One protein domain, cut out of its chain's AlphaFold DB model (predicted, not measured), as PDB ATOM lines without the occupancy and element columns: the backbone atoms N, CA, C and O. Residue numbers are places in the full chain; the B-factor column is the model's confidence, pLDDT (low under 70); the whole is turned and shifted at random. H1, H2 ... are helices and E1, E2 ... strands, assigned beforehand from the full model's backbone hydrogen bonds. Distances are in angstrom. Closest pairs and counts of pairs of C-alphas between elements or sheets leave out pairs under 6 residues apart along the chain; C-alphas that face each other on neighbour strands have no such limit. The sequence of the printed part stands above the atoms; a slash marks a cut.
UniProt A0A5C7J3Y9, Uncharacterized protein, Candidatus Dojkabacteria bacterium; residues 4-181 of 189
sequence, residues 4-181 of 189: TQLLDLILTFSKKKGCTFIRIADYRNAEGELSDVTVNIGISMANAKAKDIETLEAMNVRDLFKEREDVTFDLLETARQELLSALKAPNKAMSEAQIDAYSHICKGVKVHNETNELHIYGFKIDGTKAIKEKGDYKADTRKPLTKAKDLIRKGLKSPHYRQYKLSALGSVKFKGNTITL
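AT A GLANCE: This is residues 4 to 181 of the 189 residues of an uncharacterized protein of Candidatus Dojkabacteria bacterium (UniProt A0A5C7J3Y9). The model has two lobes: at one end a curled sheet of nine strands wraps round H1, and at the other end H3, H4 and H6 cluster together. H2 reaches from the sheet to H4, while the chain returns to the sheet by another path through H5, where residues 89 to 99 stick out. There are 178 printed residues with six named helices and nine named strands, in the order H1 E1 E2 H2 H3 H4 H5 E3 E4 E5 E6 H6 E7 E8 E9. The sheet is branched, strongly twisted and antiparallel, and the class is mixed, helices and strands. The whole is compact, with a radius of gyration of the C-alphas of 18.2 A, but elongated, spanning 55 by 36 by 30 A.

HOW THE PARTS SIT: H1, residues 4 to 14, is on the sheet, which curls round it; Gln 5 and Ile 179 of E9, residues 177 to 180, have their closest C-alphas, 6.7 A apart. E1, residues 20 to 28, forms a hairpin with E2, residues 34 to 41 (N 22 to O 39, 2.8 A). On the other side of E1 lies E8, residues 171 to 174 (N 23 to O 173, 2.9 A), which forms a hairpin with E9 (N 172 to O 179, 2.9 A). H2, residues 45 to 58, only grazes the sheet with residues 45 to 48. H3, residues 61 to 64, touches residues 73 to 80 of H4, residues 73 to 88, closest at C-alphas 61 and 76, 6.3 A. H2 and H4 touch at C-alphas 53 and 84, 6.2 A, opposite ways at a tilt of 37 degrees, only just steep. H5, residues 92 to 100, touches no helix. E3, residues 102 to 106, E4, residues 109 to 112, and E5, residues 118 to 124, form a meander, each strand the antiparallel neighbour of the one before (N 103 to O 111, 2.9 A; N 110 to O 119, 3.0 A). E5 and E6, residues 130 to 133, pair with E2 on its side away from E1 (N 40 to O 123, 2.8 A; N 36 to O 130, 2.9 A). H6, residues 144 to 155, touches H4 at C-alphas 149 and 79, 5.1 A, the same way at a steep tilt of 63 degrees. E7, residues 161 to 165, pairs with E5 (N 120 to O 164, 2.9 A). Every O i to N i+4 pair is within hydrogen-bond range in H1, H2, H4 and H5, and 7 of 8 in H6; H3 is too short for one.

IN THESE COORDINATES: H1 begins at C-alpha 4, (218.752, 252.879, 225.527), and E9 ends at C-alpha 180, (210.542, 248.717, 231.296). H4 is 22.7 A long, E1 22.5 A with a bend of 60 degrees at residue 25, E2 21.0 A and H2 19.9 A.

THE WHOLE: The C-alphas of Thr 4 and Asp 74, the two farthest apart, are 55.0 A apart. The printed part has no cut and no long link. Its mean pLDDT is 86.5, with residues 66 to 69 and 176 under 70.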
ATOM      1  N   THR A   4     219.793 252.042 226.141       80.00
ATOM      2  CA  THR A   4     218.752 252.879 225.527       80.00
ATOM      3  C   THR A   4     217.636 253.208 226.520       80.00
ATOM      4  O   THR A   4     217.269 254.370 226.672       80.00
ATOM      5  N   GLN A   5     217.162 252.214 227.281       79.56
ATOM      6  CA  GLN A   5     216.108 252.401 228.293       79.56
ATOM      7  C   GLN A   5     216.563 253.340 229.424       79.56
ATOM      8  O   GLN A   5     215.782 254.151 229.930       79.56
ATOM      9  N   LEU A   6     217.841 253.254 229.806       77.81
ATOM     10  CA  LEU A   6     218.441 254.143 230.797       77.81
ATOM     11  C   LEU A   6     218.517 255.588 230.290       77.81
ATOM     12  O   LEU A   6     218.163 256.522 231.016       77.81
ATOM     13  N   LEU A   7     218.967 255.770 229.046       81.69
ATOM     14  CA  LEU A   7     219.076 257.086 228.427       81.69
ATOM     15  C   LEU A   7     217.699 257.748 228.303       81.69
ATOM     16  O   LEU A   7     217.551 258.920 228.646       81.69
ATOM     17  N   ASP A   8     216.682 256.982 227.904       83.31
ATOM     18  CA  ASP A   8     215.298 257.447 227.802       83.31
ATOM     19  C   ASP A   8     214.737 257.897 229.153       83.31
ATOM     20  O   ASP A   8     214.083 258.944 229.239       83.31
ATOM     21  N   LEU A   9     215.024 257.157 230.229       83.94
ATOM     22  CA  LEU A   9     214.634 257.542 231.585       83.94
ATOM     23  C   LEU A   9     215.279 258.876 231.983       83.94
ATOM     24  O   LEU A   9     214.579 259.800 232.409       83.94
ATOM     25  N   ILE A  10     216.598 258.996 231.804       84.62
ATOM     26  CA  ILE A  10     217.356 260.203 232.159       84.62
ATOM     27  C   ILE A  10     216.883 261.401 231.329       84.62
ATOM     28  O   ILE A  10     216.644 262.472 231.885       84.62
ATOM     29  N   LEU A  11     216.687 261.232 230.019       84.94
ATOM     30  CA  LEU A  11     216.175 262.275 229.125       84.94
ATOM     31  C   LEU A  11     214.751 262.698 229.494       84.94
ATOM     32  O   LEU A  11     214.420 263.885 229.457       84.94
ATOM     33  N   THR A  12     213.898 261.746 229.871       84.69
ATOM     34  CA  THR A  12     212.524 262.037 230.293       84.69
ATOM     35  C   THR A  12     212.507 262.860 231.580       84.69
ATOM     36  O   THR A  12     211.733 263.815 231.693       84.69
ATOM     37  N   PHE A  13     213.370 262.522 232.539       85.00
ATOM     38  CA  PHE A  13     213.436 263.198 233.834       85.00
ATOM     39  C   PHE A  13     214.148 264.554 233.732       85.00
ATOM     40  O   PHE A  13     213.699 265.525 234.339       85.00
ATOM     41  N   SER A  14     215.202 264.673 232.919       83.94
ATOM     42  CA  SER A  14     215.941 265.930 232.734       83.94
ATOM     43  C   SER A  14     215.104 267.013 232.050       83.94
ATOM     44  O   SER A  14     215.180 268.183 232.422       83.94
ATOM     45  N   LYS A  15     214.225 266.631 231.116       84.69
ATOM     46  CA  LYS A  15     213.290 267.549 230.443       84.69
ATOM     47  C   LYS A  15     212.160 268.044 231.356       84.69
ATOM     48  O   LYS A  15     211.383 268.916 230.952       84.69
ATOM     49  N   LYS A  16     212.006 267.505 232.573       78.31
ATOM     50  CA  LYS A  16     210.924 267.915 233.477       78.31
ATOM     51  C   LYS A  16     211.225 269.209 234.218       78.31
ATOM     52  O   LYS A  16     212.268 269.400 234.834       78.31
ATOM     53  N   LYS A  17     210.204 270.067 234.251       76.44
ATOM     54  CA  LYS A  17     210.120 271.223 235.143       76.44
ATOM     55  C   LYS A  17     209.169 270.893 236.297       76.44
ATOM     56  O   LYS A  17     208.072 270.393 236.063       76.44
ATOM     57  N   GLY A  18     209.587 271.196 237.526       82.75
ATOM     58  CA  GLY A  18     208.773 271.031 238.736       82.75
ATOM     59  C   GLY A  18     208.776 269.623 239.339       82.75
ATOM     60  O   GLY A  18     209.653 268.812 239.052       82.75
ATOM     61  N   CYS A  19     207.801 269.374 240.218       86.94
ATOM     62  CA  CYS A  19     207.592 268.081 240.873       86.94
ATOM     63  C   CYS A  19     206.679 267.191 240.021       86.94
ATOM     64  O   CYS A  19     205.800 267.696 239.317       86.94
ATOM     65  N   THR A  20     206.855 265.871 240.047       89.81
ATOM     66  CA  THR A  20     205.954 264.953 239.335       89.81
ATOM     67  C   THR A  20     205.871 263.594 240.018       89.81
ATOM     68  O   THR A  20     206.849 263.093 240.557       89.81
ATOM     69  N   PHE A  21     204.698 262.971 239.938       91.00
ATOM     70  CA  PHE A  21     204.480 261.606 240.395       91.00
ATOM     71  C   PHE A  21     204.937 260.588 239.348       91.00
ATOM     72  O   PHE A  21     204.560 260.663 238.177       91.00
ATOM     73  N   ILE A  22     205.713 259.611 239.800       91.62
ATOM     74  CA  ILE A  22     206.083 258.404 239.066       91.62
ATOM     75  C   ILE A  22     205.548 257.193 239.816       91.62
ATOM     76  O   ILE A  22     205.470 257.196 241.048       91.62
ATOM     77  N   ARG A  23     205.204 256.138 239.080       91.81
ATOM     78  CA  ARG A  23     204.968 254.826 239.676       91.81
ATOM     79  C   ARG A  23     206.179 253.953 239.410       91.81
ATOM     80  O   ARG A  23     206.536 253.710 238.264       91.81
ATOM     81  N   ILE A  24     206.782 253.493 240.487       91.94
ATOM     82  CA  ILE A  24     207.768 252.431 240.499       91.94
ATOM     83  C   ILE A  24     206.997 251.118 240.594       91.94
ATOM     84  O   ILE A  24     206.157 250.972 241.483       91.94
ATOM     85  N   ALA A  25     207.254 250.198 239.674       91.38
ATOM     86  CA  ALA A  25     206.644 248.880 239.672       91.38
ATOM     87  C   ALA A  25     207.698 247.781 239.818       91.38
ATOM     88  O   ALA A  25     208.825 247.922 239.331       91.38
ATOM     89  N   ASP A  26     207.294 246.702 240.487       91.00
ATOM     90  CA  ASP A  26     208.110 245.504 240.709       91.00
ATOM     91  C   ASP A  26     209.449 245.822 241.384       91.00
ATOM     92  O   ASP A  26     210.504 245.348 240.971       91.00
ATOM     93  N   TYR A  27     209.413 246.669 242.416       91.00
ATOM     94  CA  TYR A  27     210.593 246.949 243.221       91.00
ATOM     95  C   TYR A  27     210.806 245.846 244.250       91.00
ATOM     96  O   TYR A  27     209.925 245.623 245.087       91.00
ATOM     97  N   ARG A  28     211.983 245.214 244.228       92.00
ATOM     98  CA  ARG A  28     212.405 244.261 245.258       92.00
ATOM     99  C   ARG A  28     213.300 244.947 246.289       92.00
ATOM    100  O   ARG A  28     214.347 245.497 245.949       92.00
ATOM    101  N   ASN A  29     212.881 244.946 247.553       90.25
ATOM    102  CA  ASN A  29     213.697 245.488 248.643       90.25
ATOM    103  C   ASN A  29     214.706 244.446 249.177       90.25
ATOM    104  O   ASN A  29     214.706 243.291 248.756       90.25
ATOM    105  N   ALA A  30     215.565 244.859 250.114       88.19
ATOM    106  CA  ALA A  30     216.582 243.985 250.711       88.19
ATOM    107  C   ALA A  30     216.001 242.803 251.511       88.19
ATOM    108  O   ALA A  30     216.654 241.775 251.626       88.19
ATOM    109  N   GLU A  31     214.770 242.932 252.009       89.56
ATOM    110  CA  GLU A  31     214.046 241.881 252.742       89.56
ATOM    111  C   GLU A  31     213.276 240.939 251.792       89.56
ATOM    112  O   GLU A  31     212.455 240.130 252.223       89.56
ATOM    113  N   GLY A  32     213.479 241.074 250.476       87.06
ATOM    114  CA  GLY A  32     212.839 240.251 249.451       87.06
ATOM    115  C   GLY A  32     211.407 240.655 249.092       87.06
ATOM    116  O   GLY A  32     210.819 240.029 248.216       87.06
ATOM    117  N   GLU A  33     210.847 241.708 249.690       92.31
ATOM    118  CA  GLU A  33     209.489 242.167 249.389       92.31
ATOM    119  C   GLU A  33     209.404 242.759 247.978       92.31
ATOM    120  O   GLU A  33     210.158 243.678 247.644       92.31
ATOM    121  N   LEU A  34     208.439 242.283 247.187       91.69
ATOM    122  CA  LEU A  34     208.111 242.827 245.872       91.69
ATOM    123  C   LEU A  34     206.921 243.778 245.993       91.69
ATOM    124  O   LEU A  34     205.835 243.375 246.421       91.69
ATOM    125  N   SER A  35     207.095 245.043 245.605       92.75
ATOM    126  CA  SER A  35     206.012 246.027 245.676       92.75
ATOM    127  C   SER A  35     206.047 247.085 244.579       92.75
ATOM    128  O   SER A  35     207.094 247.423 244.027       92.75
ATOM    129  N   ASP A  36     204.875 247.650 244.308       93.06
ATOM    130  CA  ASP A  36     204.735 248.879 243.538       93.06
ATOM    131  C   ASP A  36     204.572 250.060 244.494       93.06
ATOM    132  O   ASP A  36     203.875 249.951 245.504       93.06
ATOM    133  N   VAL A  37     205.145 251.214 244.161       93.88
ATOM    134  CA  VAL A  37     205.019 252.443 244.956       93.88
ATOM    135  C   VAL A  37     204.907 253.673 244.066       93.88
ATOM    136  O   VAL A  37     205.497 253.741 242.988       93.88
ATOM    137  N   THR A  38     204.185 254.689 244.534       93.88
ATOM    138  CA  THR A  38     204.196 256.010 243.904       93.88
ATOM    139  C   THR A  38     205.162 256.930 244.637       93.88
ATOM    140  O   THR A  38     205.144 257.042 245.865       93.88
ATOM    141  N   VAL A  39     206.003 257.612 243.864       92.69
ATOM    142  CA  VAL A  39     207.014 258.544 244.362       92.69
ATOM    143  C   VAL A  39     206.839 259.879 243.658       92.69
ATOM    144  O   VAL A  39     206.642 259.930 242.448       92.69
ATOM    145  N   ASN A  40     206.914 260.972 244.407       91.19
ATOM    146  CA  ASN A  40     206.950 262.318 243.862       91.19
ATOM    147  C   ASN A  40     208.404 262.802 243.777       91.19
ATOM    148  O   ASN A  40     209.074 263.012 244.793       91.19
ATOM    149  N   ILE A  41     208.899 262.930 242.550       90.81
ATOM    150  CA  ILE A  41     210.262 263.367 242.241       90.81
ATOM    151  C   ILE A  41     210.326 264.886 242.082       90.81
ATOM    152  O   ILE A  41     209.331 265.537 241.768       90.81
ATOM    153  N   GLY A  42     211.513 265.460 242.288       86.56
ATOM    154  CA  GLY A  42     211.741 266.906 242.161       86.56
ATOM    155  C   GLY A  42     211.371 267.734 243.397       86.56
ATOM    156  O   GLY A  42     211.504 268.956 243.359       86.56
ATOM    157  N   ILE A  43     210.958 267.092 244.497       86.75
ATOM    158  CA  ILE A  43     210.725 267.756 245.788       86.75
ATOM    159  C   ILE A  43     212.057 268.123 246.453       86.75
ATOM    160  O   ILE A  43     212.970 267.297 246.552       86.75
ATOM    161  N   SER A  44     212.123 269.351 246.974       86.12
ATOM    162  CA  SER A  44     213.228 269.830 247.806       86.12
ATOM    163  C   SER A  44     213.207 269.161 249.183       86.12
ATOM    164  O   SER A  44     212.299 269.387 249.986       86.12
ATOM    165  N   MET A  45     214.241 268.366 249.472       86.38
ATOM    166  CA  MET A  45     214.459 267.793 250.804       86.38
ATOM    167  C   MET A  45     214.719 268.885 251.850       86.38
ATOM    168  O   MET A  45     214.288 268.740 252.990       86.38
ATOM    169  N   ALA A  46     215.363 269.992 251.466       87.50
ATOM    170  CA  ALA A  46     215.591 271.131 252.355       87.50
ATOM    171  C   ALA A  46     214.264 271.749 252.823       87.50
ATOM    172  O   ALA A  46     214.064 271.945 254.018       87.50
ATOM    173  N   ASN A  47     213.309 271.936 251.906       89.19
ATOM    174  CA  ASN A  47     211.987 272.468 252.251       89.19
ATOM    175  C   ASN A  47     211.195 271.484 253.125       89.19
ATOM    176  O   ASN A  47     210.446 271.906 254.001       89.19
ATOM    177  N   ALA A  48     211.353 270.175 252.900       88.81
ATOM    178  CA  ALA A  48     210.746 269.159 253.756       88.81
ATOM    179  C   ALA A  48     211.321 269.204 255.182       88.81
ATOM    180  O   ALA A  48     210.553 269.158 256.135       88.81
ATOM    181  N   LYS A  49     212.645 269.360 255.334       90.75
ATOM    182  CA  LYS A  49     213.289 269.519 256.648       90.75
ATOM    183  C   LYS A  49     212.836 270.792 257.369       90.75
ATOM    184  O   LYS A  49     212.557 270.725 258.559       90.75
ATOM    185  N   ALA A  50     212.725 271.917 256.662       91.62
ATOM    186  CA  ALA A  50     212.234 273.168 257.244       91.62
ATOM    187  C   ALA A  50     210.810 273.009 257.804       91.62
ATOM    188  O   ALA A  50     210.563 273.318 258.965       91.62
ATOM    189  N   LYS A  51     209.905 272.404 257.023       92.12
ATOM    190  CA  LYS A  51     208.539 272.098 257.480       92.12
ATOM    191  C   LYS A  51     208.496 271.113 258.643       92.12
ATOM    192  O   LYS A  51     207.608 271.206 259.484       92.12
ATOM    193  N   ASP A  52     209.421 270.160 258.700       92.62
ATOM    194  CA  ASP A  52     209.496 269.223 259.821       92.62
ATOM    195  C   ASP A  52     209.914 269.917 261.117       92.62
ATOM    196  O   ASP A  52     209.384 269.577 262.169       92.62
ATOM    197  N   ILE A  53     210.818 270.900 261.045       93.12
ATOM    198  CA  ILE A  53     211.192 271.730 262.198       93.12
ATOM    199  C   ILE A  53     209.962 272.488 262.701       93.12
ATOM    200  O   ILE A  53     209.616 272.341 263.870       93.12
ATOM    201  N   GLU A  54     209.252 273.193 261.815       93.81
ATOM    202  CA  GLU A  54     208.008 273.903 262.157       93.81
ATOM    203  C   GLU A  54     206.966 272.953 262.772       93.81
ATOM    204  O   GLU A  54     206.347 273.254 263.793       93.81
ATOM    205  N   THR A  55     206.810 271.761 262.185       92.56
ATOM    206  CA  THR A  55     205.876 270.738 262.672       92.56
ATOM    207  C   THR A  55     206.256 270.272 264.075       92.56
ATOM    208  O   THR A  55     205.383 270.161 264.925       92.56
ATOM    209  N   LEU A  56     207.538 270.004 264.343       92.56
ATOM    210  CA  LEU A  56     208.012 269.559 265.658       92.56
ATOM    211  C   LEU A  56     207.950 270.660 266.721       92.56
ATOM    212  O   LEU A  56     207.753 270.347 267.896       92.56
ATOM    213  N   GLU A  57     208.131 271.922 266.336       92.88
ATOM    214  CA  GLU A  57     207.998 273.074 267.234       92.88
ATOM    215  C   GLU A  57     206.546 273.297 267.655       92.88
ATOM    216  O   GLU A  57     206.290 273.537 268.832       92.88
ATOM    217  N   ALA A  58     205.602 273.153 266.722       91.75
ATOM    218  CA  ALA A  58     204.173 273.311 266.982       91.75
ATOM    219  C   ALA A  58     203.486 272.040 267.527       91.75
ATOM    220  O   ALA A  58     202.321 272.092 267.921       91.75
ATOM    221  N   MET A  59     204.165 270.888 267.525       89.56
ATOM    222  CA  MET A  59     203.567 269.602 267.894       89.56
ATOM    223  C   MET A  59     203.269 269.510 269.390       89.56
ATOM    224  O   MET A  59     204.178 269.540 270.221       89.56
ATOM    225  N   ASN A  60     202.006 269.247 269.721       87.38
ATOM    226  CA  ASN A  60     201.607 268.789 271.043       87.38
ATOM    227  C   ASN A  60     201.647 267.254 271.093       87.38
ATOM    228  O   ASN A  60     200.816 266.571 270.494       87.38
ATOM    229  N   VAL A  61     202.612 266.686 271.821       84.69
ATOM    230  CA  VAL A  61     202.772 265.222 271.889       84.69
ATOM    231  C   VAL A  61     201.622 264.514 272.612       84.69
ATOM    232  O   VAL A  61     201.478 263.301 272.461       84.69
ATOM    233  N   ARG A  62     200.770 265.247 273.346       82.50
ATOM    234  CA  ARG A  62     199.557 264.681 273.961       82.50
ATOM    235  C   ARG A  62     198.580 264.152 272.920       82.50
ATOM    236  O   ARG A  62     197.971 263.119 273.155       82.50
ATOM    237  N   ASP A  63     198.502 264.779 271.750       80.81
ATOM    238  CA  ASP A  63     197.595 264.348 270.677       80.81
ATOM    239  C   ASP A  63     198.005 262.985 270.085       80.81
ATOM    240  O   ASP A  63     197.203 262.267 269.485       80.81
ATOM    241  N   LEU A  64     199.277 262.611 270.261       76.88
ATOM    242  CA  LEU A  64     199.834 261.319 269.858       76.88
ATOM    243  C   LEU A  64     199.766 260.275 270.976       76.88
ATOM    244  O   LEU A  64     199.914 259.079 270.702       76.88
ATOM    245  N   PHE A  65     199.553 260.708 272.218       74.69
ATOM    246  CA  PHE A  65     199.423 259.826 273.363       74.69
ATOM    247  C   PHE A  65     198.056 259.136 273.311       74.69
ATOM    248  O   PHE A  65     197.022 259.726 273.595       74.69
ATOM    249  N   LYS A  66     198.058 257.866 272.907       67.31
ATOM    250  CA  LYS A  66     196.857 257.020 272.810       67.31
ATOM    251  C   LYS A  66     196.874 255.882 273.830       67.31
ATOM    252  O   LYS A  66     196.555 254.761 273.456       67.31
ATOM    253  N   GLU A  67     197.351 256.152 275.048       60.50
ATOM    254  CA  GLU A  67     197.466 255.152 276.127       60.50
ATOM    255  C   GLU A  67     198.087 253.828 275.645       60.50
ATOM    256  O   GLU A  67     197.550 252.742 275.847       60.50
ATOM    257  N   ARG A  68     199.211 253.910 274.923       67.06
ATOM    258  CA  ARG A  68     199.899 252.699 274.466       67.06
ATOM    259  C   ARG A  68     200.812 252.195 275.568       67.06
ATOM    260  O   ARG A  68     201.631 252.960 276.068       67.06
ATOM    261  N   GLU A  69     200.726 250.905 275.879       67.12
ATOM    262  CA  GLU A  69     201.560 250.265 276.907       67.12
ATOM    263  C   GLU A  69     203.068 250.428 276.649       67.12
ATOM    264  O   GLU A  69     203.870 250.402 277.577       67.12
ATOM    265  N   ASP A  70     203.471 250.627 275.388       73.81
ATOM    266  CA  ASP A  70     204.869 250.668 274.963       73.81
ATOM    267  C   ASP A  70     205.483 252.077 274.878       73.81
ATOM    268  O   ASP A  70     206.691 252.198 274.645       73.81
ATOM    269  N   VAL A  71     204.685 253.142 275.027       78.88
ATOM    270  CA  VAL A  71     205.141 254.529 274.852       78.88
ATOM    271  C   VAL A  71     204.478 255.459 275.869       78.88
ATOM    272  O   VAL A  71     203.283 255.737 275.797       78.88
ATOM    273  N   THR A  72     205.286 256.016 276.773       84.81
ATOM    274  CA  THR A  72     204.851 257.026 277.745       84.81
ATOM    275  C   THR A  72     204.899 258.439 277.158       84.81
ATOM    276  O   THR A  72     205.589 258.704 276.170       84.81
ATOM    277  N   PHE A  73     204.189 259.372 277.794       86.81
ATOM    278  CA  PHE A  73     204.238 260.793 277.445       86.81
ATOM    279  C   PHE A  73     205.672 261.356 277.500       86.81
ATOM    280  O   PHE A  73     206.120 261.979 276.539       86.81
ATOM    281  N   ASP A  74     206.423 261.058 278.563       88.19
ATOM    282  CA  ASP A  74     207.801 261.546 278.736       88.19
ATOM    283  C   ASP A  74     208.742 261.048 277.630       88.19
ATOM    284  O   ASP A  74     209.617 261.781 277.154       88.19
ATOM    285  N   LEU A  75     208.537 259.809 277.164       90.38
ATOM    286  CA  LEU A  75     209.272 259.254 276.028       90.38
ATOM    287  C   LEU A  75     208.938 259.969 274.717       90.38
ATOM    288  O   LEU A  75     209.837 260.158 273.897       90.38
ATOM    289  N   LEU A  76     207.681 260.369 274.500       89.50
ATOM    290  CA  LEU A  76     207.290 261.144 273.317       89.50
ATOM    291  C   LEU A  76     207.898 262.544 273.336       89.50
ATOM    292  O   LEU A  76     208.389 263.000 272.304       89.50
ATOM    293  N   GLU A  77     207.911 263.203 274.491       91.69
ATOM    294  CA  GLU A  77     208.487 264.541 274.609       91.69
ATOM    295  C   GLU A  77     210.009 264.509 274.415       91.69
ATOM    296  O   GLU A  77     210.553 265.279 273.622       91.69
ATOM    297  N   THR A  78     210.685 263.531 275.022       92.62
ATOM    298  CA  THR A  78     212.120 263.296 274.800       92.62
ATOM    299  C   THR A  78     212.398 262.982 273.326       92.62
ATOM    300  O   THR A  78     213.301 263.555 272.716       92.62
ATOM    301  N   ALA A  79     211.587 262.122 272.698       92.94
ATOM    302  CA  ALA A  79     211.707 261.806 271.277       92.94
ATOM    303  C   ALA A  79     211.535 263.046 270.383       92.94
ATOM    304  O   ALA A  79     212.300 263.210 269.430       92.94
ATOM    305  N   ARG A  80     210.565 263.922 270.683       94.19
ATOM    306  CA  ARG A  80     210.329 265.177 269.954       94.19
ATOM    307  C   ARG A  80     211.541 266.101 270.049       94.19
ATOM    308  O   ARG A  80     212.020 266.572 269.017       94.19
ATOM    309  N   GLN A  81     212.058 266.316 271.257       93.75
ATOM    310  CA  GLN A  81     213.211 267.186 271.503       93.75
ATOM    311  C   GLN A  81     214.478 266.666 270.815       93.75
ATOM    312  O   GLN A  81     215.177 267.431 270.149       93.75
ATOM    313  N   GLU A  82     214.747 265.359 270.892       94.12
ATOM    314  CA  GLU A  82     215.899 264.754 270.218       94.12
ATOM    315  C   GLU A  82     215.793 264.839 268.687       94.12
ATOM    316  O   GLU A  82     216.792 265.100 268.015       94.12
ATOM    317  N   LEU A  83     214.597 264.647 268.114       93.12
ATOM    318  CA  LEU A  83     214.374 264.812 266.672       93.12
ATOM    319  C   LEU A  83     214.559 266.268 266.230       93.12
ATOM    320  O   LEU A  83     215.191 266.515 265.203       93.12
ATOM    321  N   LEU A  84     214.043 267.223 267.006       92.88
ATOM    322  CA  LEU A  84     214.171 268.650 266.720       92.88
ATOM    323  C   LEU A  84     215.635 269.099 266.781       92.88
ATOM    324  O   LEU A  84     216.115 269.767 265.865       92.88
ATOM    325  N   SER A  85     216.353 268.687 267.827       92.62
ATOM    326  CA  SER A  85     217.782 268.962 267.988       92.62
ATOM    327  C   SER A  85     218.590 268.404 266.812       92.62
ATOM    328  O   SER A  85     219.365 269.132 266.190       92.62
ATOM    329  N   ALA A  86     218.320 267.157 266.410       90.31
ATOM    330  CA  ALA A  86     218.990 266.524 265.276       90.31
ATOM    331  C   ALA A  86     218.727 267.226 263.928       90.31
ATOM    332  O   ALA A  86     219.582 267.184 263.042       90.31
ATOM    333  N   LEU A  87     217.561 267.858 263.750       88.12
ATOM    334  CA  LEU A  87     217.246 268.624 262.540       88.12
ATOM    335  C   LEU A  87     217.874 270.023 262.537       88.12
ATOM    336  O   LEU A  87     218.280 270.485 261.471       88.12
ATOM    337  N   LYS A  88     217.965 270.688 263.697       89.38
ATOM    338  CA  LYS A  88     218.556 272.031 263.829       89.38
ATOM    339  C   LYS A  88     220.081 272.018 263.801       89.38
ATOM    340  O   LYS A  88     220.686 272.896 263.196       89.38
ATOM    341  N   ALA A  89     220.691 271.026 264.439       88.50
ATOM    342  CA  ALA A  89     222.136 270.871 264.537       88.50
ATOM    343  C   ALA A  89     222.559 269.497 263.988       88.50
ATOM    344  O   ALA A  89     222.968 268.616 264.749       88.50
ATOM    345  N   PRO A  90     222.435 269.271 262.666       83.06
ATOM    346  CA  PRO A  90     222.874 268.020 262.072       83.06
ATOM    347  C   PRO A  90     224.390 267.869 262.220       83.06
ATOM    348  O   PRO A  90     225.145 268.837 262.121       83.06
ATOM    349  N   ASN A  91     224.849 266.631 262.403       84.38
ATOM    350  CA  ASN A  91     226.276 266.331 262.378       84.38
ATOM    351  C   ASN A  91     226.835 266.654 260.981       84.38
ATOM    352  O   ASN A  91     226.532 265.957 260.009       84.38
ATOM    353  N   LYS A  92     227.634 267.722 260.899       82.19
ATOM    354  CA  LYS A  92     228.155 268.274 259.646       82.19
ATOM    355  C   LYS A  92     228.965 267.247 258.852       82.19
ATOM    356  O   LYS A  92     228.666 267.046 257.683       82.19
ATOM    357  N   ALA A  93     229.871 266.521 259.509       77.69
ATOM    358  CA  ALA A  93     230.708 265.510 258.862       77.69
ATOM    359  C   ALA A  93     229.871 264.382 258.234       77.69
ATOM    360  O   ALA A  93     230.112 263.962 257.107       77.69
ATOM    361  N   MET A  94     228.830 263.928 258.937       74.44
ATOM    362  CA  MET A  94     227.917 262.913 258.406       74.44
ATOM    363  C   MET A  94     227.065 263.458 257.252       74.44
ATOM    364  O   MET A  94     226.758 262.729 256.311       74.44
ATOM    365  N   SER A  95     226.663 264.729 257.323       76.44
ATOM    366  CA  SER A  95     225.895 265.374 256.257       76.44
ATOM    367  C   SER A  95     226.724 265.546 254.985       76.44
ATOM    368  O   SER A  95     226.200 265.303 253.903       76.44
ATOM    369  N   GLU A  96     227.987 265.952 255.110       82.50
ATOM    370  CA  GLU A  96     228.923 266.107 253.989       82.50
ATOM    371  C   GLU A  96     229.206 264.753 253.336       82.50
ATOM    372  O   GLU A  96     228.958 264.595 252.145       82.50
ATOM    373  N   ALA A  97     229.531 263.726 254.128       79.25
ATOM    374  CA  ALA A  97     229.747 262.373 253.616       79.25
ATOM    375  C   ALA A  97     228.539 261.823 252.827       79.25
ATOM    376  O   ALA A  97     228.697 261.134 251.823       79.25
ATOM    377  N   GLN A  98     227.308 262.135 253.250       76.69
ATOM    378  CA  GLN A  98     226.100 261.717 252.528       76.69
ATOM    379  C   GLN A  98     225.881 262.467 251.211       76.69
ATOM    380  O   GLN A  98     225.280 261.903 250.292       76.69
ATOM    381  N   ILE A  99     226.308 263.730 251.136       80.94
ATOM    382  CA  ILE A  99     226.260 264.526 249.907       80.94
ATOM    383  C   ILE A  99     227.310 263.985 248.933       80.94
ATOM    384  O   ILE A  99     226.974 263.691 247.790       80.94
ATOM    385  N   ASP A 100     228.528 263.747 249.412       83.81
ATOM    386  CA  ASP A 100     229.655 263.302 248.590       83.81
ATOM    387  C   ASP A 100     229.517 261.853 248.107       83.81
ATOM    388  O   ASP A 100     230.079 261.484 247.078       83.81
ATOM    389  N   ALA A 101     228.717 261.026 248.787       86.44
ATOM    390  CA  ALA A 101     228.417 259.667 248.341       86.44
ATOM    391  C   ALA A 101     227.569 259.618 247.053       86.44
ATOM    392  O   ALA A 101     227.520 258.575 246.394       86.44
ATOM    393  N   TYR A 102     226.878 260.706 246.680       87.56
ATOM    394  CA  TYR A 102     225.962 260.702 245.539       87.56
ATOM    395  C   TYR A 102     226.082 261.924 244.633       87.56
ATOM    396  O   TYR A 102     225.880 263.059 245.055       87.56
ATOM    397  N   SER A 103     226.213 261.676 243.333       88.56
ATOM    398  CA  SER A 103     226.135 262.725 242.316       88.56
ATOM    399  C   SER A 103     224.736 262.797 241.703       88.56
ATOM    400  O   SER A 103     224.158 261.793 241.277       88.56
ATOM    401  N   HIS A 104     224.158 263.997 241.641       87.56
ATOM    402  CA  HIS A 104     222.850 264.220 241.026       87.56
ATOM    403  C   HIS A 104     222.976 264.323 239.501       87.56
ATOM    404  O   HIS A 104     223.601 265.249 238.997       87.56
ATOM    405  N   ILE A 105     222.329 263.413 238.765       86.94
ATOM    406  CA  ILE A 105     222.290 263.455 237.292       86.94
ATOM    407  C   ILE A 105     221.185 264.412 236.834       86.94
ATOM    408  O   ILE A 105     221.385 265.281 235.991       86.94
ATOM    409  N   CYS A 106     219.987 264.248 237.394       85.50
ATOM    410  CA  CYS A 106     218.843 265.112 237.129       85.50
ATOM    411  C   CYS A 106     217.861 265.072 238.307       85.50
ATOM    412  O   CYS A 106     218.055 264.351 239.289       85.50
ATOM    413  N   LYS A 107     216.774 265.848 238.232       84.06
ATOM    414  CA  LYS A 107     215.749 265.855 239.282       84.06
ATOM    415  C   LYS A 107     215.104 264.474 239.403       84.06
ATOM    416  O   LYS A 107     214.330 264.065 238.546       84.06
ATOM    417  N   GLY A 108     215.400 263.791 240.505       85.38
ATOM    418  CA  GLY A 108     214.861 262.468 240.812       85.38
ATOM    419  C   GLY A 108     215.746 261.292 240.405       85.38
ATOM    420  O   GLY A 108     215.365 260.170 240.720       85.38
ATOM    421  N   VAL A 109     216.913 261.515 239.780       88.81
ATOM    422  CA  VAL A 109     217.923 260.466 239.527       88.81
ATOM    423  C   VAL A 109     219.297 260.900 240.027       88.81
ATOM    424  O   VAL A 109     219.782 261.985 239.698       88.81
ATOM    425  N   LYS A 110     219.933 260.039 240.814       90.38
ATOM    426  CA  LYS A 110     221.303 260.224 241.300       90.38
ATOM    427  C   LYS A 110     222.093 258.930 241.155       90.38
ATOM    428  O   LYS A 110     221.494 257.859 241.101       90.38
ATOM    429  N   VAL A 111     223.410 259.035 241.109       90.19
ATOM    430  CA  VAL A 111     224.331 257.897 241.068       90.19
ATOM    431  C   VAL A 111     225.098 257.822 242.378       90.19
ATOM    432  O   VAL A 111     225.437 258.859 242.946       90.19
ATOM    433  N   HIS A 112     225.308 256.614 242.885       90.38
ATOM    434  CA  HIS A 112     226.208 256.375 244.004       90.38
ATOM    435  C   HIS A 112     227.647 256.332 243.488       90.38
ATOM    436  O   HIS A 112     227.950 255.539 242.598       90.38
ATOM    437  N   ASN A 113     228.522 257.181 244.024       87.06
ATOM    438  CA  ASN A 113     229.843 257.420 243.438       87.06
ATOM    439  C   ASN A 113     230.784 256.206 243.550       87.06
ATOM    440  O   ASN A 113     231.610 256.000 242.668       87.06
ATOM    441  N   GLU A 114     230.641 255.372 244.584       86.12
ATOM    442  CA  GLU A 114     231.506 254.194 244.774       86.12
ATOM    443  C   GLU A 114     231.028 252.967 243.988       86.12
ATOM    444  O   GLU A 114     231.823 252.254 243.383       86.12
ATOM    445  N   THR A 115     229.718 252.702 243.992       86.19
ATOM    446  CA  THR A 115     229.151 251.489 243.367       86.19
ATOM    447  C   THR A 115     228.698 251.719 241.930       86.19
ATOM    448  O   THR A 115     228.347 250.762 241.246       86.19
ATOM    449  N   ASN A 116     228.665 252.975 241.475       84.62
ATOM    450  CA  ASN A 116     228.073 253.402 240.205       84.62
ATOM    451  C   ASN A 116     226.603 252.968 240.024       84.62
ATOM    452  O   ASN A 116     226.070 252.976 238.914       84.62
ATOM    453  N   GLU A 117     225.912 252.615 241.113       86.25
ATOM    454  CA  GLU A 117     224.495 252.267 241.071       86.25
ATOM    455  C   GLU A 117     223.648 253.531 240.889       86.25
ATOM    456  O   GLU A 117     223.818 254.532 241.592       86.25
ATOM    457  N   LEU A 118     222.690 253.487 239.962       89.25
ATOM    458  CA  LEU A 118     221.706 254.554 239.825       89.25
ATOM    459  C   LEU A 118     220.550 254.354 240.804       89.25
ATOM    460  O   LEU A 118     220.043 253.246 241.004       89.25
ATOM    461  N   HIS A 119     220.061 255.471 241.332       90.31
ATOM    462  CA  HIS A 119     218.919 255.528 242.226       90.31
ATOM    463  C   HIS A 119     217.891 256.552 241.756       90.31
ATOM    464  O   HIS A 119     218.217 257.718 241.508       90.31
ATOM    465  N   ILE A 120     216.623 256.143 241.747       90.31
ATOM    466  CA  ILE A 120     215.495 257.072 241.723       90.31
ATOM    467  C   ILE A 120     215.276 257.573 243.141       90.31
ATOM    468  O   ILE A 120     215.172 256.775 244.070       90.31
ATOM    469  N   TYR A 121     215.180 258.884 243.326       91.25
ATOM    470  CA  TYR A 121     214.994 259.475 244.644       91.25
ATOM    471  C   TYR A 121     213.826 260.463 244.667       91.25
ATOM    472  O   TYR A 121     213.612 261.235 243.732       91.25
ATOM    473  N   GLY A 122     213.056 260.453 245.752       91.94
ATOM    474  CA  GLY A 122     211.913 261.346 245.901       91.94
ATOM    475  C   GLY A 122     211.067 261.042 247.128       91.94
ATOM    476  O   GLY A 122     211.419 260.219 247.969       91.94
ATOM    477  N   PHE A 123     209.934 261.725 247.228       92.00
ATOM    478  CA  PHE A 123     209.004 261.582 248.339       92.00
ATOM    479  C   PHE A 123     208.031 260.432 248.072       92.00
ATOM    480  O   PHE A 123     207.239 260.496 247.131       92.00
ATOM    481  N   LYS A 124     208.073 259.381 248.887       92.38
ATOM    482  CA  LYS A 124     207.121 258.272 248.805       92.38
ATOM    483  C   LYS A 124     205.726 258.755 249.214       92.38
ATOM    484  O   LYS A 124     205.579 259.411 250.238       92.38
ATOM    485  N   ILE A 125     204.704 258.400 248.439       90.50
ATOM    486  CA  ILE A 125     203.311 258.707 248.782       90.50
ATOM    487  C   ILE A 125     202.733 257.591 249.649       90.50
ATOM    488  O   ILE A 125     202.691 256.424 249.244       90.50
ATOM    489  N   ASP A 126     202.287 257.950 250.849       84.44
ATOM    490  CA  ASP A 126     201.632 257.021 251.766       84.44
ATOM    491  C   ASP A 126     200.350 256.438 251.160       84.44
ATOM    492  O   ASP A 126     199.669 257.071 250.358       84.44
ATOM    493  N   GLY A 127     200.054 255.182 251.495       82.00
ATOM    494  CA  GLY A 127     198.890 254.457 250.971       82.00
ATOM    495  C   GLY A 127     199.017 253.946 249.528       82.00
ATOM    496  O   GLY A 127     198.170 253.179 249.092       82.00
ATOM    497  N   THR A 128     200.078 254.294 248.790       87.81
ATOM    498  CA  THR A 128     200.246 253.853 247.383       87.81
ATOM    499  C   THR A 128     201.030 252.557 247.214       87.81
ATOM    500  O   THR A 128     201.133 252.036 246.102       87.81
ATOM    501  N   LYS A 129     201.612 252.047 248.304       90.31
ATOM    502  CA  LYS A 129     202.408 250.823 248.283       90.31
ATOM    503  C   LYS A 129     201.491 249.614 248.101       90.31
ATOM    504  O   LYS A 129     200.736 249.289 249.012       90.31
ATOM    505  N   ALA A 130     201.604 248.938 246.965       92.19
ATOM    506  CA  ALA A 130     200.926 247.675 246.700       92.19
ATOM    507  C   ALA A 130     201.941 246.535 246.811       92.19
ATOM    508  O   ALA A 130     202.869 246.455 246.009       92.19
ATOM    509  N   ILE A 131     201.790 245.685 247.828       91.44
ATOM    510  CA  ILE A 131     202.672 244.535 248.063       91.44
ATOM    511  C   ILE A 131     202.192 243.377 247.186       91.44
ATOM    512  O   ILE A 131     201.032 242.980 247.287       91.44
ATOM    513  N   LYS A 132     203.081 242.855 246.341       91.00
ATOM    514  CA  LYS A 132     202.851 241.673 245.496       91.00
ATOM    515  C   LYS A 132     203.370 240.411 246.177       91.00
ATOM    516  O   LYS A 132     202.660 239.418 246.246       91.00
ATOM    517  N   GLU A 133     204.566 240.491 246.755       89.94
ATOM    518  CA  GLU A 133     205.179 239.419 247.544       89.94
ATOM    519  C   GLU A 133     205.633 239.996 248.882       89.94
ATOM    520  O   GLU A 133     206.291 241.039 248.917       89.94
ATOM    521  N   LYS A 134     205.273 239.341 249.988       90.75
ATOM    522  CA  LYS A 134     205.733 239.750 251.319       90.75
ATOM    523  C   LYS A 134     207.202 239.362 251.489       90.75
ATOM    524  O   LYS A 134     207.573 238.242 251.163       90.75
ATOM    525  N   GLY A 135     208.000 240.289 252.010       86.94
ATOM    526  CA  GLY A 135     209.364 240.005 252.453       86.94
ATOM    527  C   GLY A 135     209.396 239.331 253.823       86.94
ATOM    528  O   GLY A 135     208.377 239.289 254.523       86.94
ATOM    529  N   ASP A 136     210.572 238.843 254.201       88.50
ATOM    530  CA  ASP A 136     210.822 238.271 255.522       88.50
ATOM    531  C   ASP A 136     211.301 239.369 256.479       88.50
ATOM    532  O   ASP A 136     212.369 239.948 256.302       88.50
ATOM    533  N   TYR A 137     210.480 239.705 257.472       86.69
ATOM    534  CA  TYR A 137     210.750 240.804 258.395       86.69
ATOM    535  C   TYR A 137     211.033 240.269 259.796       86.69
ATOM    536  O   TYR A 137     210.193 239.612 260.410       86.69
ATOM    537  N   LYS A 138     212.195 240.634 260.346       87.31
ATOM    538  CA  LYS A 138     212.563 240.307 261.731       87.31
ATOM    539  C   LYS A 138     211.590 240.934 262.734       87.31
ATOM    540  O   LYS A 138     211.060 242.024 262.516       87.31
ATOM    541  N   ALA A 139     211.418 240.261 263.871       84.00
ATOM    542  CA  ALA A 139     210.609 240.759 264.976       84.00
ATOM    543  C   ALA A 139     211.114 242.121 265.490       84.00
ATOM    544  O   ALA A 139     212.319 242.372 265.571       84.00
ATOM    545  N   ASP A 140     210.180 242.999 265.863       81.06
ATOM    546  CA  ASP A 140     210.495 244.349 266.326       81.06
ATOM    547  C   ASP A 140     210.993 244.353 267.782       81.06
ATOM    548  O   ASP A 140     210.221 244.493 268.732       81.06
ATOM    549  N   THR A 141     212.309 244.231 267.951       84.94
ATOM    550  CA  THR A 141     213.008 244.289 269.249       84.94
ATOM    551  C   THR A 141     213.490 245.697 269.612       84.94
ATOM    552  O   THR A 141     214.322 245.874 270.506       84.94
ATOM    553  N   ARG A 142     213.011 246.737 268.914       86.00
ATOM    554  CA  ARG A 142     213.521 248.103 269.091       86.00
ATOM    555  C   ARG A 142     213.110 248.696 270.438       86.00
ATOM    556  O   ARG A 142     212.031 248.429 270.967       86.00
ATOM    557  N   LYS A 143     213.979 249.568 270.962       88.81
ATOM    558  CA  LYS A 143     213.787 250.260 272.245       88.81
ATOM    559  C   LYS A 143     212.522 251.142 272.229       88.81
ATOM    560  O   LYS A 143     212.216 251.723 271.183       88.81
ATOM    561  N   PRO A 144     211.852 251.344 273.379       87.56
ATOM    562  CA  PRO A 144     210.669 252.208 273.490       87.56
ATOM    563  C   PRO A 144     210.873 253.622 272.928       87.56
ATOM    564  O   PRO A 144     210.040 254.118 272.173       87.56
ATOM    565  N   LEU A 145     212.033 254.241 273.183       88.94
ATOM    566  CA  LEU A 145     212.368 255.561 272.631       88.94
ATOM    567  C   LEU A 145     212.415 255.564 271.092       88.94
ATOM    568  O   LEU A 145     211.984 256.519 270.450       88.94
ATOM    569  N   THR A 146     212.906 254.487 270.474       88.38
ATOM    570  CA  THR A 146     212.912 254.345 269.011       88.38
ATOM    571  C   THR A 146     211.490 254.237 268.468       88.38
ATOM    572  O   THR A 146     211.179 254.870 267.462       88.38
ATOM    573  N   LYS A 147     210.609 253.503 269.159       87.94
ATOM    574  CA  LYS A 147     209.185 253.401 268.806       87.94
ATOM    575  C   LYS A 147     208.470 254.751 268.938       87.94
ATOM    576  O   LYS A 147     207.711 255.123 268.043       87.94
ATOM    577  N   ALA A 148     208.772 255.518 269.988       88.19
ATOM    578  CA  ALA A 148     208.268 256.878 270.185       88.19
ATOM    579  C   ALA A 148     208.720 257.832 269.061       88.19
ATOM    580  O   ALA A 148     207.902 258.533 268.467       88.19
ATOM    581  N   LYS A 149     210.004 257.798 268.678       91.06
ATOM    582  CA  LYS A 149     210.506 258.568 267.527       91.06
ATOM    583  C   LYS A 149     209.824 258.172 266.223       91.06
ATOM    584  O   LYS A 149     209.496 259.039 265.418       91.06
ATOM    585  N   ASP A 150     209.603 256.881 265.996       88.56
ATOM    586  CA  ASP A 150     208.956 256.397 264.776       88.56
ATOM    587  C   ASP A 150     207.481 256.790 264.691       88.56
ATOM    588  O   ASP A 150     206.992 257.055 263.595       88.56
ATOM    589  N   LEU A 151     206.781 256.889 265.824       87.69
ATOM    590  CA  LEU A 151     205.439 257.467 265.865       87.69
ATOM    591  C   LEU A 151     205.431 258.908 265.363       87.69
ATOM    592  O   LEU A 151     204.656 259.231 264.464       87.69
ATOM    593  N   ILE A 152     206.321 259.744 265.900       89.62
ATOM    594  CA  ILE A 152     206.431 261.154 265.514       89.62
ATOM    595  C   ILE A 152     206.814 261.270 264.032       89.62
ATOM    596  O   ILE A 152     206.193 262.017 263.278       89.62
ATOM    597  N   ARG A 153     207.779 260.462 263.568       90.12
ATOM    598  CA  ARG A 153     208.255 260.461 262.173       90.12
ATOM    599  C   ARG A 153     207.175 260.157 261.142       90.12
ATOM    600  O   ARG A 153     207.321 260.609 260.012       90.12
ATOM    601  N   LYS A 154     206.107 259.430 261.494       86.44
ATOM    602  CA  LYS A 154     204.982 259.186 260.571       86.44
ATOM    603  C   LYS A 154     204.293 260.484 260.144       86.44
ATOM    604  O   LYS A 154     203.832 260.561 259.010       86.44
ATOM    605  N   GLY A 155     204.244 261.486 261.026       84.62
ATOM    606  CA  GLY A 155     203.663 262.800 260.732       84.62
ATOM    607  C   GLY A 155     204.602 263.752 259.985       84.62
ATOM    608  O   GLY A 155     204.138 264.693 259.342       84.62
ATOM    609  N   LEU A 156     205.911 263.500 260.035       89.31
ATOM    610  CA  LEU A 156     206.927 264.319 259.373       89.31
ATOM    611  C   LEU A 156     207.015 264.008 257.877       89.31
ATOM    612  O   LEU A 156     206.565 262.965 257.418       89.31
ATOM    613  N   LYS A 157     207.615 264.908 257.098       87.75
ATOM    614  CA  LYS A 157     207.778 264.816 255.643       87.75
ATOM    615  C   LYS A 157     209.140 264.249 255.247       87.75
ATOM    616  O   LYS A 157     209.201 263.346 254.413       87.75
ATOM    617  N   SER A 158     210.240 264.725 255.824       87.25
ATOM    618  CA  SER A 158     211.582 264.250 255.458       87.25
ATOM    619  C   SER A 158     211.771 262.733 255.607       87.25
ATOM    620  O   SER A 158     212.410 262.151 254.723       87.25
ATOM    621  N   PRO A 159     211.164 262.034 256.594       87.81
ATOM    622  CA  PRO A 159     211.302 260.591 256.709       87.81
ATOM    623  C   PRO A 159     210.577 259.807 255.625       87.81
ATOM    624  O   PRO A 159     210.728 258.595 255.623       87.81
ATOM    625  N   HIS A 160     209.817 260.425 254.721       88.00
ATOM    626  CA  HIS A 160     209.214 259.753 253.558       88.00
ATOM    627  C   HIS A 160     210.057 259.883 252.293       88.00
ATOM    628  O   HIS A 160     209.731 259.295 251.260       88.00
ATOM    629  N   TYR A 161     211.167 260.616 252.362       89.75
ATOM    630  CA  TYR A 161     212.127 260.662 251.275       89.75
ATOM    631  C   TYR A 161     212.828 259.309 251.143       89.75
ATOM    632  O   TYR A 161     213.401 258.787 252.103       89.75
ATOM    633  N   ARG A 162     212.747 258.697 249.966       90.69
ATOM    634  CA  ARG A 162     213.262 257.354 249.698       90.69
ATOM    635  C   ARG A 162     214.086 257.339 248.425       90.69
ATOM    636  O   ARG A 162     213.935 258.190 247.551       90.69
ATOM    637  N   GLN A 163     214.972 256.357 248.367       91.75
ATOM    638  CA  GLN A 163     215.828 256.072 247.231       91.75
ATOM    639  C   GLN A 163     215.556 254.633 246.802       91.75
ATOM    640  O   GLN A 163     215.454 253.750 247.651       91.75
ATOM    641  N   TYR A 164     215.442 254.411 245.501       91.25
ATOM    642  CA  TYR A 164     215.111 253.130 244.896       91.25
ATOM    643  C   TYR A 164     216.186 252.792 243.873       91.25
ATOM    644  O   TYR A 164     216.406 253.559 242.937       91.25
ATOM    645  N   LYS A 165     216.875 251.668 244.078       90.69
ATOM    646  CA  LYS A 165     217.920 251.177 243.169       90.69
ATOM    647  C   LYS A 165     217.315 250.814 241.821       90.69
ATOM    648  O   LYS A 165     216.382 250.020 241.804       90.69
ATOM    649  N   LEU A 166     217.860 251.328 240.715       86.44
ATOM    650  CA  LEU A 166     217.362 250.992 239.373       86.44
ATOM    651  C   LEU A 166     217.493 249.503 239.046       86.44
ATOM    652  O   LEU A 166     216.618 248.949 238.395       86.44
ATOM    653  N   SER A 167     218.545 248.854 239.544       85.25
ATOM    654  CA  SER A 167     218.801 247.425 239.341       85.25
ATOM    655  C   SER A 167     217.731 246.510 239.942       85.25
ATOM    656  O   SER A 167     217.568 245.386 239.478       85.25
ATOM    657  N   ALA A 168     217.000 246.990 240.950       84.75
ATOM    658  CA  ALA A 168     215.993 246.226 241.680       84.75
ATOM    659  C   ALA A 168     214.549 246.588 241.280       84.75
ATOM    660  O   ALA A 168     213.618 246.250 242.006       84.75
ATOM    661  N   LEU A 169     214.363 247.318 240.174       85.56
ATOM    662  CA  LEU A 169     213.069 247.756 239.643       85.56
ATOM    663  C   LEU A 169     212.743 246.987 238.362       85.56
ATOM    664  O   LEU A 169     213.618 246.823 237.519       85.56
ATOM    665  N   GLY A 170     211.477 246.615 238.162       81.94
ATOM    666  CA  GLY A 170     211.024 246.078 236.875       81.94
ATOM    667  C   GLY A 170     210.634 247.167 235.873       81.94
ATOM    668  O   GLY A 170     211.017 247.117 234.706       81.94
ATOM    669  N   SER A 171     209.871 248.182 236.297       84.31
ATOM    670  CA  SER A 171     209.498 249.289 235.404       84.31
ATOM    671  C   SER A 171     209.190 250.597 236.129       84.31
ATOM    672  O   SER A 171     208.875 250.637 237.322       84.31
ATOM    673  N   VAL A 172     209.256 251.693 235.375       86.12
ATOM    674  CA  VAL A 172     208.887 253.033 235.827       86.12
ATOM    675  C   VAL A 172     207.802 253.578 234.908       86.12
ATOM    676  O   VAL A 172     208.004 253.720 233.703       86.12
ATOM    677  N   LYS A 173     206.642 253.914 235.477       85.94
ATOM    678  CA  LYS A 173     205.548 254.569 234.753       85.94
ATOM    679  C   LYS A 173     205.535 256.063 235.033       85.94
ATOM    680  O   LYS A 173     205.530 256.503 236.185       85.94
ATOM    681  N   PHE A 174     205.463 256.836 233.959       81.50
ATOM    682  CA  PHE A 174     205.491 258.285 233.968       81.50
ATOM    683  C   PHE A 174     204.526 258.854 232.918       81.50
ATOM    684  O   PHE A 174     204.726 258.658 231.726       81.50
ATOM    685  N   LYS A 175     203.492 259.597 233.349       72.00
ATOM    686  CA  LYS A 175     202.519 260.286 232.465       72.00
ATOM    687  C   LYS A 175     201.989 259.432 231.290       72.00
ATOM    688  O   LYS A 175     201.836 259.940 230.188       72.00
ATOM    689  N   GLY A 176     201.724 258.146 231.527       68.06
ATOM    690  CA  GLY A 176     201.245 257.204 230.503       68.06
ATOM    691  C   GLY A 176     202.348 256.432 229.771       68.06
ATOM    692  O   GLY A 176     202.076 255.356 229.251       68.06
ATOM    693  N   ASN A 177     203.600 256.893 229.820       78.12
ATOM    694  CA  ASN A 177     204.744 256.154 229.292       78.12
ATOM    695  C   ASN A 177     205.234 255.141 230.329       78.12
ATOM    696  O   ASN A 177     205.398 255.474 231.505       78.12
ATOM    697  N   THR A 178     205.484 253.908 229.895       82.44
ATOM    698  CA  THR A 178     206.097 252.862 230.721       82.44
ATOM    699  C   THR A 178     207.494 252.603 230.191       82.44
ATOM    700  O   THR A 178     207.648 252.228 229.034       82.44
ATOM    701  N   ILE A 179     208.500 252.811 231.035       81.31
ATOM    702  CA  ILE A 179     209.880 252.428 230.748       81.31
ATOM    703  C   ILE A 179     210.122 251.123 231.494       81.31
ATOM    704  O   ILE A 179     210.196 251.107 232.725       81.31
ATOM    705  N   THR A 180     210.176 250.025 230.751       79.94
ATOM    706  CA  THR A 180     210.542 248.717 231.296       79.94
ATOM    707  C   THR A 180     212.055 248.653 231.422       79.94
ATOM    708  O   THR A 180     212.762 249.034 230.495       79.94
ATOM    709  N   LEU A 181     212.543 248.192 232.569       72.06
ATOM    710  CA  LEU A 181     213.956 247.981 232.850       72.06
ATOM    711  C   LEU A 181     214.181 246.468 232.860       72.06
ATOM    712  O   LEU A 181     214.256 245.833 233.908       72.06
TER     713      LEU A 181